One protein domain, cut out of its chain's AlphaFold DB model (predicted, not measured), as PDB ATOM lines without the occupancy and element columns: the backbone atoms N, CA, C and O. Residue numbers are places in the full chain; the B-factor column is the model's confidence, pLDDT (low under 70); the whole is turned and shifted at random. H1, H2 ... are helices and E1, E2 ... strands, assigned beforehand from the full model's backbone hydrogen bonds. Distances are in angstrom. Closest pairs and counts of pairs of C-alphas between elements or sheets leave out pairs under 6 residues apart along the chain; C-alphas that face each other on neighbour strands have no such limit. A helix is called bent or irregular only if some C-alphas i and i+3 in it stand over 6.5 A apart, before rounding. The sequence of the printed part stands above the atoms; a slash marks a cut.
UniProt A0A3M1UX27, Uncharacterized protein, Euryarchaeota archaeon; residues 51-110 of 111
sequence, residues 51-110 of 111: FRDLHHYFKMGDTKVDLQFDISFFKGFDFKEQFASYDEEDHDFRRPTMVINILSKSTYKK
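What this domain is: This is residues 51 to 110 of the 111 residues of an uncharacterized protein of Euryarchaeota archaeon (UniProt A0A3M1UX27). A long, sharply bent hairpin of E1 and E2 makes the body, with a short strand along each side, E3 beside E1 and E4 beside E2. After E4 the chain runs out into a tail, and residues 104 to 110 stick out, with the small helix H1 in them. The printed part has 60 residues with four named strands and then one named helix; the strongly twisted sheet runs E3, E1, E2, E4 and is mixed. The class is mostly strand; the whole is only just loose, close to compact, with a radius of gyration of the C-alphas of 12.8 A and spans of 38 by 30 by 18 A.

How they stand to each other: Start at the inner strands E1, residues 51 to 60, and E2, residues 63 to 74, an antiparallel hairpin at 149 degrees; N 58 and O 65 are 2.8 A apart, within hydrogen-bond range. E1 bends by 72 degrees at residue 54, and E2 by 107 degrees at residue 70. Beyond that bend, look for edge strand E4, residues 98 to 100, antiparallel to E2: C-alphas 72 and 99 face each other at 4.6 A, and N 73 and O 98 are 2.8 A apart. Beside E1, edge strand E3, residues 85 to 87, is parallel at 26 degrees, with N 86 and O 55 2.7 A apart. E3 and E4 are apart. H1, residues 105 to 108, is not on the sheet and is too short for any O i to N i+4 pair; its one O i to N i+3 pair is not within range.

Where its parts are: Find C-alpha 51 at (47.306, -16.098, -4.779); from there E1 runs 22.0 A to C-alpha 60. E2 covers 23.0 A, E3 6.7 A and E4 6.8 A. H1 spans 5.4 A and ends at C-alpha 108, (28.909, -2.616, -0.034).

The domain as a whole: The C-alphas of Asp 78 and Lys 109 are the two farthest apart, 38.5 A. The printed part has no cut, and no link is long. Look for pLDDT under 70 at residue 80 and residues 105 to 110.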
ATOM      1  N   PHE A  51      47.886 -15.422  -5.930       92.06
ATOM      2  CA  PHE A  51      47.306 -16.098  -4.779       92.06
ATOM      3  C   PHE A  51      45.882 -15.601  -4.574       92.06
ATOM      4  O   PHE A  51      45.585 -14.437  -4.853       92.06
ATOM      5  N   ARG A  52      45.015 -16.486  -4.082       91.56
ATOM      6  CA  ARG A  52      43.661 -16.141  -3.632       91.56
ATOM      7  C   ARG A  52      43.622 -16.115  -2.115       91.56
ATOM      8  O   ARG A  52      44.324 -16.914  -1.499       91.56
ATOM      9  N   ASP A  53      42.799 -15.234  -1.559       89.56
ATOM     10  CA  ASP A  53      42.483 -15.164  -0.126       89.56
ATOM     11  C   ASP A  53      43.725 -15.129   0.786       89.56
ATOM     12  O   ASP A  53      43.705 -15.628   1.914       89.56
ATOM     13  N   LEU A  54      44.826 -14.555   0.294       91.81
ATOM     14  CA  LEU A  54      46.107 -14.558   0.992       91.81
ATOM     15  C   LEU A  54      46.062 -13.549   2.141       91.81
ATOM     16  O   LEU A  54      45.801 -12.364   1.916       91.81
ATOM     17  N   HIS A  55      46.330 -14.022   3.357       93.44
ATOM     18  CA  HIS A  55      46.558 -13.155   4.511       93.44
ATOM     19  C   HIS A  55      47.950 -12.540   4.431       93.44
ATOM     20  O   HIS A  55      48.927 -13.265   4.272       93.44
ATOM     21  N   HIS A  56      48.050 -11.223   4.562       93.44
ATOM     22  CA  HIS A  56      49.313 -10.494   4.568       93.44
ATOM     23  C   HIS A  56      49.558  -9.869   5.921       93.44
ATOM     24  O   HIS A  56      48.715  -9.133   6.432       93.44
ATOM     25  N   TYR A  57      50.763 -10.070   6.432       94.12
ATOM     26  CA  TYR A  57      51.282  -9.310   7.548       94.12
ATOM     27  C   TYR A  57      52.278  -8.275   7.031       94.12
ATOM     28  O   TYR A  57      53.410  -8.602   6.677       94.12
ATOM     29  N   PHE A  58      51.848  -7.016   6.975       91.94
ATOM     30  CA  PHE A  58      52.691  -5.894   6.572       91.94
ATOM     31  C   PHE A  58      53.279  -5.191   7.788       91.94
ATOM     32  O   PHE A  58      52.590  -4.959   8.781       91.94
ATOM     33  N   LYS A  59      54.522  -4.743   7.681       89.94
ATOM     34  CA  LYS A  59      55.152  -3.846   8.636       89.94
ATOM     35  C   LYS A  59      54.949  -2.400   8.188       89.94
ATOM     36  O   LYS A  59      55.361  -1.968   7.108       89.94
ATOM     37  N   MET A  60      54.297  -1.620   9.041       89.31
ATOM     38  CA  MET A  60      54.110  -0.181   8.876       89.31
ATOM     39  C   MET A  60      54.721   0.534  10.082       89.31
ATOM     40  O   MET A  60      54.088   0.687  11.126       89.31
ATOM     41  N   GLY A  61      55.987   0.942   9.940       88.62
ATOM     42  CA  GLY A  61      56.783   1.460  11.054       88.62
ATOM     43  C   GLY A  61      57.027   0.371  12.098       88.62
ATOM     44  O   GLY A  61      57.497  -0.714  11.759       88.62
ATOM     45  N   ASP A  62      56.653   0.645  13.347       91.25
ATOM     46  CA  ASP A  62      56.759  -0.310  14.460       91.25
ATOM     47  C   ASP A  62      55.506  -1.191  14.627       91.25
ATOM     48  O   ASP A  62      55.421  -1.990  15.556       91.25
ATOM     49  N   THR A  63      54.514  -1.051  13.738       90.69
ATOM     50  CA  THR A  63      53.247  -1.793  13.812       90.69
ATOM     51  C   THR A  63      53.165  -2.862  12.732       90.69
ATOM     52  O   THR A  63      53.518  -2.618  11.576       90.69
ATOM     53  N   LYS A  64      52.628  -4.032  13.092       91.00
ATOM     54  CA  LYS A  64      52.254  -5.092  12.152       91.00
ATOM     55  C   LYS A  64      50.766  -5.001  11.834       91.00
ATOM     56  O   LYS A  64      49.938  -4.949  12.741       91.00
ATOM     57  N   VAL A  65      50.442  -4.952  10.552       92.94
ATOM     58  CA  VAL A  65      49.085  -4.813  10.025       92.94
ATOM     59  C   VAL A  65      48.721  -6.103   9.300       92.94
ATOM     60  O   VAL A  65      49.420  -6.497   8.371       92.94
ATOM     61  N   ASP A  66      47.633  -6.742   9.728       92.44
ATOM     62  CA  ASP A  66      47.076  -7.945   9.103       92.44
ATOM     63  C   ASP A  66      45.945  -7.555   8.144       92.44
ATOM     64  O   ASP A  66      44.975  -6.905   8.549       92.44
ATOM     65  N   LEU A  67      46.089  -7.913   6.869       90.75
ATOM     66  CA  LEU A  67      45.091  -7.684   5.827       90.75
ATOM     67  C   LEU A  67      44.960  -8.910   4.929       90.75
ATOM     68  O   LEU A  67      45.950  -9.431   4.426       90.75
ATOM     69  N   GLN A  68      43.724  -9.299   4.635       91.50
ATOM     70  CA  GLN A  68      43.422 -10.318   3.635       91.50
ATOM     71  C   GLN A  68      42.908  -9.667   2.349       91.50
ATOM     72  O   GLN A  68      42.095  -8.739   2.401       91.50
ATOM     73  N   PHE A  69      43.366 -10.169   1.202       91.94
ATOM     74  CA  PHE A  69      42.875  -9.748  -0.113       91.94
ATOM     75  C   PHE A  69      42.347 -10.936  -0.906       91.94
ATOM     76  O   PHE A  69      42.950 -12.010  -0.872       91.94
ATOM     77  N   ASP A  70      41.293 -10.708  -1.693       92.38
ATOM     78  CA  ASP A  70      40.707 -11.753  -2.539       92.38
ATOM     79  C   ASP A  70      41.730 -12.278  -3.556       92.38
ATOM     80  O   ASP A  70      41.808 -13.478  -3.814       92.38
ATOM     81  N   ILE A  71      42.532 -11.379  -4.145       94.25
ATOM     82  CA  ILE A  71      43.634 -11.727  -5.047       94.25
ATOM     83  C   ILE A  71      44.873 -10.907  -4.714       94.25
ATOM     84  O   ILE A  71      44.825  -9.681  -4.612       94.25
ATOM     85  N   SER A  72      46.009 -11.592  -4.633       95.00
ATOM     86  CA  SER A  72      47.336 -10.996  -4.493       95.00
ATOM     87  C   SER A  72      48.234 -11.457  -5.630       95.00
ATOM     88  O   SER A  72      48.397 -12.655  -5.845       95.00
ATOM     89  N   PHE A  73      48.825 -10.515  -6.356       94.88
ATOM     90  CA  PHE A  73      49.686 -10.786  -7.501       94.88
ATOM     91  C   PHE A  73      51.103 -10.273  -7.250       94.88
ATOM     92  O   PHE A  73      51.300  -9.109  -6.892       94.88
ATOM     93  N   PHE A  74      52.094 -11.124  -7.488       94.06
ATOM     94  CA  PHE A  74      53.508 -10.819  -7.328       94.06
ATOM     95  C   PHE A  74      54.259 -11.061  -8.635       94.06
ATOM     96  O   PHE A  74      54.406 -12.197  -9.090       94.06
ATOM     97  N   LYS A  75      54.804  -9.987  -9.207       93.31
ATOM     98  CA  LYS A  75      55.661 -10.060 -10.388       93.31
ATOM     99  C   LYS A  75      57.046 -10.596 -10.029       93.31
ATOM    100  O   LYS A  75      57.667 -10.075  -9.104       93.31
ATOM    101  N   GLY A  76      57.551 -11.579 -10.777       87.38
ATOM    102  CA  GLY A  76      58.887 -12.171 -10.637       87.38
ATOM    103  C   GLY A  76      59.108 -12.925  -9.322       87.38
ATOM    104  O   GLY A  76      60.221 -12.918  -8.788       87.38
ATOM    105  N   PHE A  77      58.043 -13.443  -8.718       83.19
ATOM    106  CA  PHE A  77      58.083 -14.137  -7.431       83.19
ATOM    107  C   PHE A  77      58.126 -15.642  -7.698       83.19
ATOM    108  O   PHE A  77      57.150 -16.189  -8.186       83.19
ATOM    109  N   ASP A  78      59.247 -16.320  -7.440       72.75
ATOM    110  CA  ASP A  78      59.452 -17.712  -7.895       72.75
ATOM    111  C   ASP A  78      59.228 -18.779  -6.805       72.75
ATOM    112  O   ASP A  78      59.721 -19.903  -6.888       72.75
ATOM    113  N   PHE A  79      58.455 -18.477  -5.760       72.94
ATOM    114  CA  PHE A  79      58.084 -19.525  -4.808       72.94
ATOM    115  C   PHE A  79      57.126 -20.522  -5.466       72.94
ATOM    116  O   PHE A  79      56.127 -20.144  -6.076       72.94
ATOM    117  N   LYS A  80      57.462 -21.813  -5.387       65.38
ATOM    118  CA  LYS A  80      56.664 -22.905  -5.971       65.38
ATOM    119  C   LYS A  80      55.505 -23.347  -5.079       65.38
ATOM    120  O   LYS A  80      54.630 -24.072  -5.540       65.38
ATOM    121  N   GLU A  81      55.511 -22.930  -3.820       71.94
ATOM    122  CA  GLU A  81      54.542 -23.355  -2.818       71.94
ATOM    123  C   GLU A  81      53.373 -22.369  -2.722       71.94
ATOM    124  O   GLU A  81      53.529 -21.161  -2.911       71.94
ATOM    125  N   GLN A  82      52.181 -22.906  -2.460       72.12
ATOM    126  CA  GLN A  82      51.024 -22.100  -2.085       72.12
ATOM    127  C   GLN A  82      51.042 -21.890  -0.575       72.12
ATOM    128  O   GLN A  82      51.146 -22.856   0.179       72.12
ATOM    129  N   PHE A  83      50.889 -20.642  -0.142       81.81
ATOM    130  CA  PHE A  83      50.816 -20.289   1.271       81.81
ATOM    131  C   PHE A  83      49.437 -19.720   1.594       81.81
ATOM    132  O   PHE A  83      48.827 -19.047   0.765       81.81
ATOM    133  N   ALA A  84      48.951 -19.997   2.804       82.50
ATOM    134  CA  ALA A  84      47.720 -19.402   3.328       82.50
ATOM    135  C   ALA A  84      47.959 -18.004   3.927       82.50
ATOM    136  O   ALA A  84      47.038 -17.193   4.006       82.50
ATOM    137  N   SER A  85      49.200 -17.716   4.322       88.94
ATOM    138  CA  SER A  85      49.619 -16.425   4.855       88.94
ATOM    139  C   SER A  85      50.997 -16.033   4.335       88.94
ATOM    140  O   SER A  85      51.831 -16.889   4.045       88.94
ATOM    141  N   TYR A  86      51.228 -14.733   4.254       90.31
ATOM    142  CA  TYR A  86      52.436 -14.107   3.759       90.31
ATOM    143  C   TYR A  86      52.894 -13.041   4.745       90.31
ATOM    144  O   TYR A  86      52.182 -12.073   5.006       90.31
ATOM    145  N   ASP A  87      54.086 -13.223   5.294       90.88
ATOM    146  CA  ASP A  87      54.725 -12.239   6.156       90.88
ATOM    147  C   ASP A  87      55.815 -11.525   5.367       90.88
ATOM    148  O   ASP A  87      56.711 -12.179   4.827       90.88
ATOM    149  N   GLU A  88      55.745 -10.199   5.258       89.00
ATOM    150  CA  GLU A  88      56.749  -9.481   4.476       89.00
ATOM    151  C   GLU A  88      58.139  -9.544   5.121       89.00
ATOM    152  O   GLU A  88      59.131  -9.519   4.396       89.00
ATOM    153  N   GLU A  89      58.238  -9.685   6.449       90.31
ATOM    154  CA  GLU A  89      59.531  -9.794   7.139       90.31
ATOM    155  C   GLU A  89      60.264 -11.095   6.775       90.31
ATOM    156  O   GLU A  89      61.487 -11.091   6.630       90.31
ATOM    157  N   ASP A  90      59.518 -12.176   6.531       89.00
ATOM    158  CA  ASP A  90      60.068 -13.476   6.121       89.00
ATOM    159  C   ASP A  90      60.490 -13.503   4.638       89.00
ATOM    160  O   ASP A  90      61.179 -14.422   4.192       89.00
ATOM    161  N   HIS A  91      60.088 -12.492   3.861       86.38
ATOM    162  CA  HIS A  91      60.236 -12.452   2.405       86.38
ATOM    163  C   HIS A  91      60.933 -11.174   1.913       86.38
ATOM    164  O   HIS A  91      60.567 -10.620   0.874       86.38
ATOM    165  N   ASP A  92      61.947 -10.709   2.649       87.56
ATOM    166  CA  ASP A  92      62.784  -9.549   2.291       87.56
ATOM    167  C   ASP A  92      61.963  -8.273   2.020       87.56
ATOM    168  O   ASP A  92      62.202  -7.518   1.078       87.56
ATOM    169  N   PHE A  93      60.912  -8.071   2.818       87.44
ATOM    170  CA  PHE A  93      59.967  -6.955   2.717       87.44
ATOM    171  C   PHE A  93      59.315  -6.813   1.341       87.44
ATOM    172  O   PHE A  93      58.832  -5.740   0.956       87.44
ATOM    173  N   ARG A  94      59.282  -7.899   0.568       88.19
ATOM    174  CA  ARG A  94      58.670  -7.888  -0.750       88.19
ATOM    175  C   ARG A  94      57.162  -7.784  -0.597       88.19
ATOM    176  O   ARG A  94      56.549  -8.497   0.188       88.19
ATOM    177  N   ARG A  95      56.546  -6.902  -1.377       90.38
ATOM    178  CA  ARG A  95      55.098  -6.667  -1.350       90.38
ATOM    179  C   ARG A  95      54.437  -7.168  -2.630       90.38
ATOM    180  O   ARG A  95      55.112  -7.245  -3.665       90.38
ATOM    181  N   PRO A  96      53.128  -7.478  -2.593       93.31
ATOM    182  CA  PRO A  96      52.365  -7.716  -3.805       93.31
ATOM    183  C   PRO A  96      52.552  -6.556  -4.779       93.31
ATOM    184  O   PRO A  96      52.510  -5.386  -4.403       93.31
ATOM    185  N   THR A  97      52.740  -6.881  -6.053       95.56
ATOM    186  CA  THR A  97      52.746  -5.885  -7.129       95.56
ATOM    187  C   THR A  97      51.353  -5.298  -7.324       95.56
ATOM    188  O   THR A  97      51.209  -4.135  -7.690       95.56
ATOM    189  N   MET A  98      50.324  -6.110  -7.081       95.75
ATOM    190  CA  MET A  98      48.930  -5.716  -7.174       95.75
ATOM    191  C   MET A  98      48.097  -6.545  -6.195       95.75
ATOM    192  O   MET A  98      48.332  -7.741  -6.029       95.75
ATOM    193  N   VAL A  99      47.101  -5.907  -5.587       94.44
ATOM    194  CA  VAL A  99      46.053  -6.566  -4.800       94.44
ATOM    195  C   VAL A  99      44.693  -6.178  -5.366       94.44
ATOM    196  O   VAL A  99      44.515  -5.049  -5.828       94.44
ATOM    197  N   ILE A 100      43.742  -7.107  -5.374       93.50
ATOM    198  CA  ILE A 100      42.393  -6.884  -5.904       93.50
ATOM    199  C   ILE A 100      41.384  -7.408  -4.889       93.50
ATOM    200  O   ILE A 100      41.481  -8.554  -4.466       93.50
ATOM    201  N   ASN A 101      40.394  -6.573  -4.564       90.25
ATOM    202  CA  ASN A 101      39.205  -6.958  -3.808       90.25
ATOM    203  C   ASN A 101      37.963  -6.786  -4.684       90.25
ATOM    204  O   ASN A 101      37.765  -5.749  -5.321       90.25
ATOM    205  N   ILE A 102      37.105  -7.797  -4.699       86.12
ATOM    206  CA  ILE A 102      35.865  -7.845  -5.457       86.12
ATOM    207  C   ILE A 102      34.718  -7.672  -4.475       86.12
ATOM    208  O   ILE A 102      34.253  -8.616  -3.855       86.12
ATOM    209  N   LEU A 103      34.188  -6.465  -4.346       82.06
ATOM    210  CA  LEU A 103      33.116  -6.232  -3.382       82.06
ATOM    211  C   LEU A 103      31.849  -7.021  -3.752       82.06
ATOM    212  O   LEU A 103      31.338  -6.937  -4.873       82.06
ATOM    213  N   SER A 104      31.324  -7.779  -2.790       73.50
ATOM    214  CA  SER A 104      30.000  -8.384  -2.905       73.50
ATOM    215  C   SER A 104      28.914  -7.363  -2.537       73.50
ATOM    216  O   SER A 104      29.168  -6.354  -1.870       73.50
ATOM    217  N   LYS A 105      27.666  -7.623  -2.947       66.94
ATOM    218  CA  LYS A 105      26.519  -6.749  -2.640       66.94
ATOM    219  C   LYS A 105      26.326  -6.545  -1.130       66.94
ATOM    220  O   LYS A 105      25.885  -5.474  -0.715       66.94
ATOM    221  N   SER A 106      26.657  -7.547  -0.319       63.69
ATOM    222  CA  SER A 106      26.584  -7.479   1.142       63.69
ATOM    223  C   SER A 106      27.765  -6.719   1.756       63.69
ATOM    224  O   SER A 106      27.573  -6.041   2.763       63.69
ATOM    225  N   THR A 107      28.945  -6.739   1.121       58.31
ATOM    226  CA  THR A 107      30.111  -5.930   1.522       58.31
ATOM    227  C   THR A 107      29.839  -4.431   1.354       58.31
ATOM    228  O   THR A 107      30.186  -3.643   2.224       58.31
ATOM    229  N   TYR A 108      29.169  -4.031   0.268       54.72
ATOM    230  CA  TYR A 108      28.909  -2.616  -0.034       54.72
ATOM    231  C   TYR A 108      27.819  -1.979   0.845       54.72
ATOM    232  O   TYR A 108      27.881  -0.797   1.149       54.72
ATOM    233  N   LYS A 109      26.812  -2.749   1.280       51.97
ATOM    234  CA  LYS A 109      25.661  -2.224   2.045       51.97
ATOM    235  C   LYS A 109      25.933  -1.943   3.529       51.97
ATOM    236  O   LYS A 109      25.026  -1.490   4.218       51.97
ATOM    237  N   LYS A 110      27.127  -2.262   4.035       47.31
ATOM    238  CA  LYS A 110      27.524  -2.019   5.433       47.31
ATOM    239  C   LYS A 110      28.298  -0.708   5.638       47.31
ATOM    240  O   LYS A 110      28.766  -0.482   6.750       47.31
TER     241      LYS A 110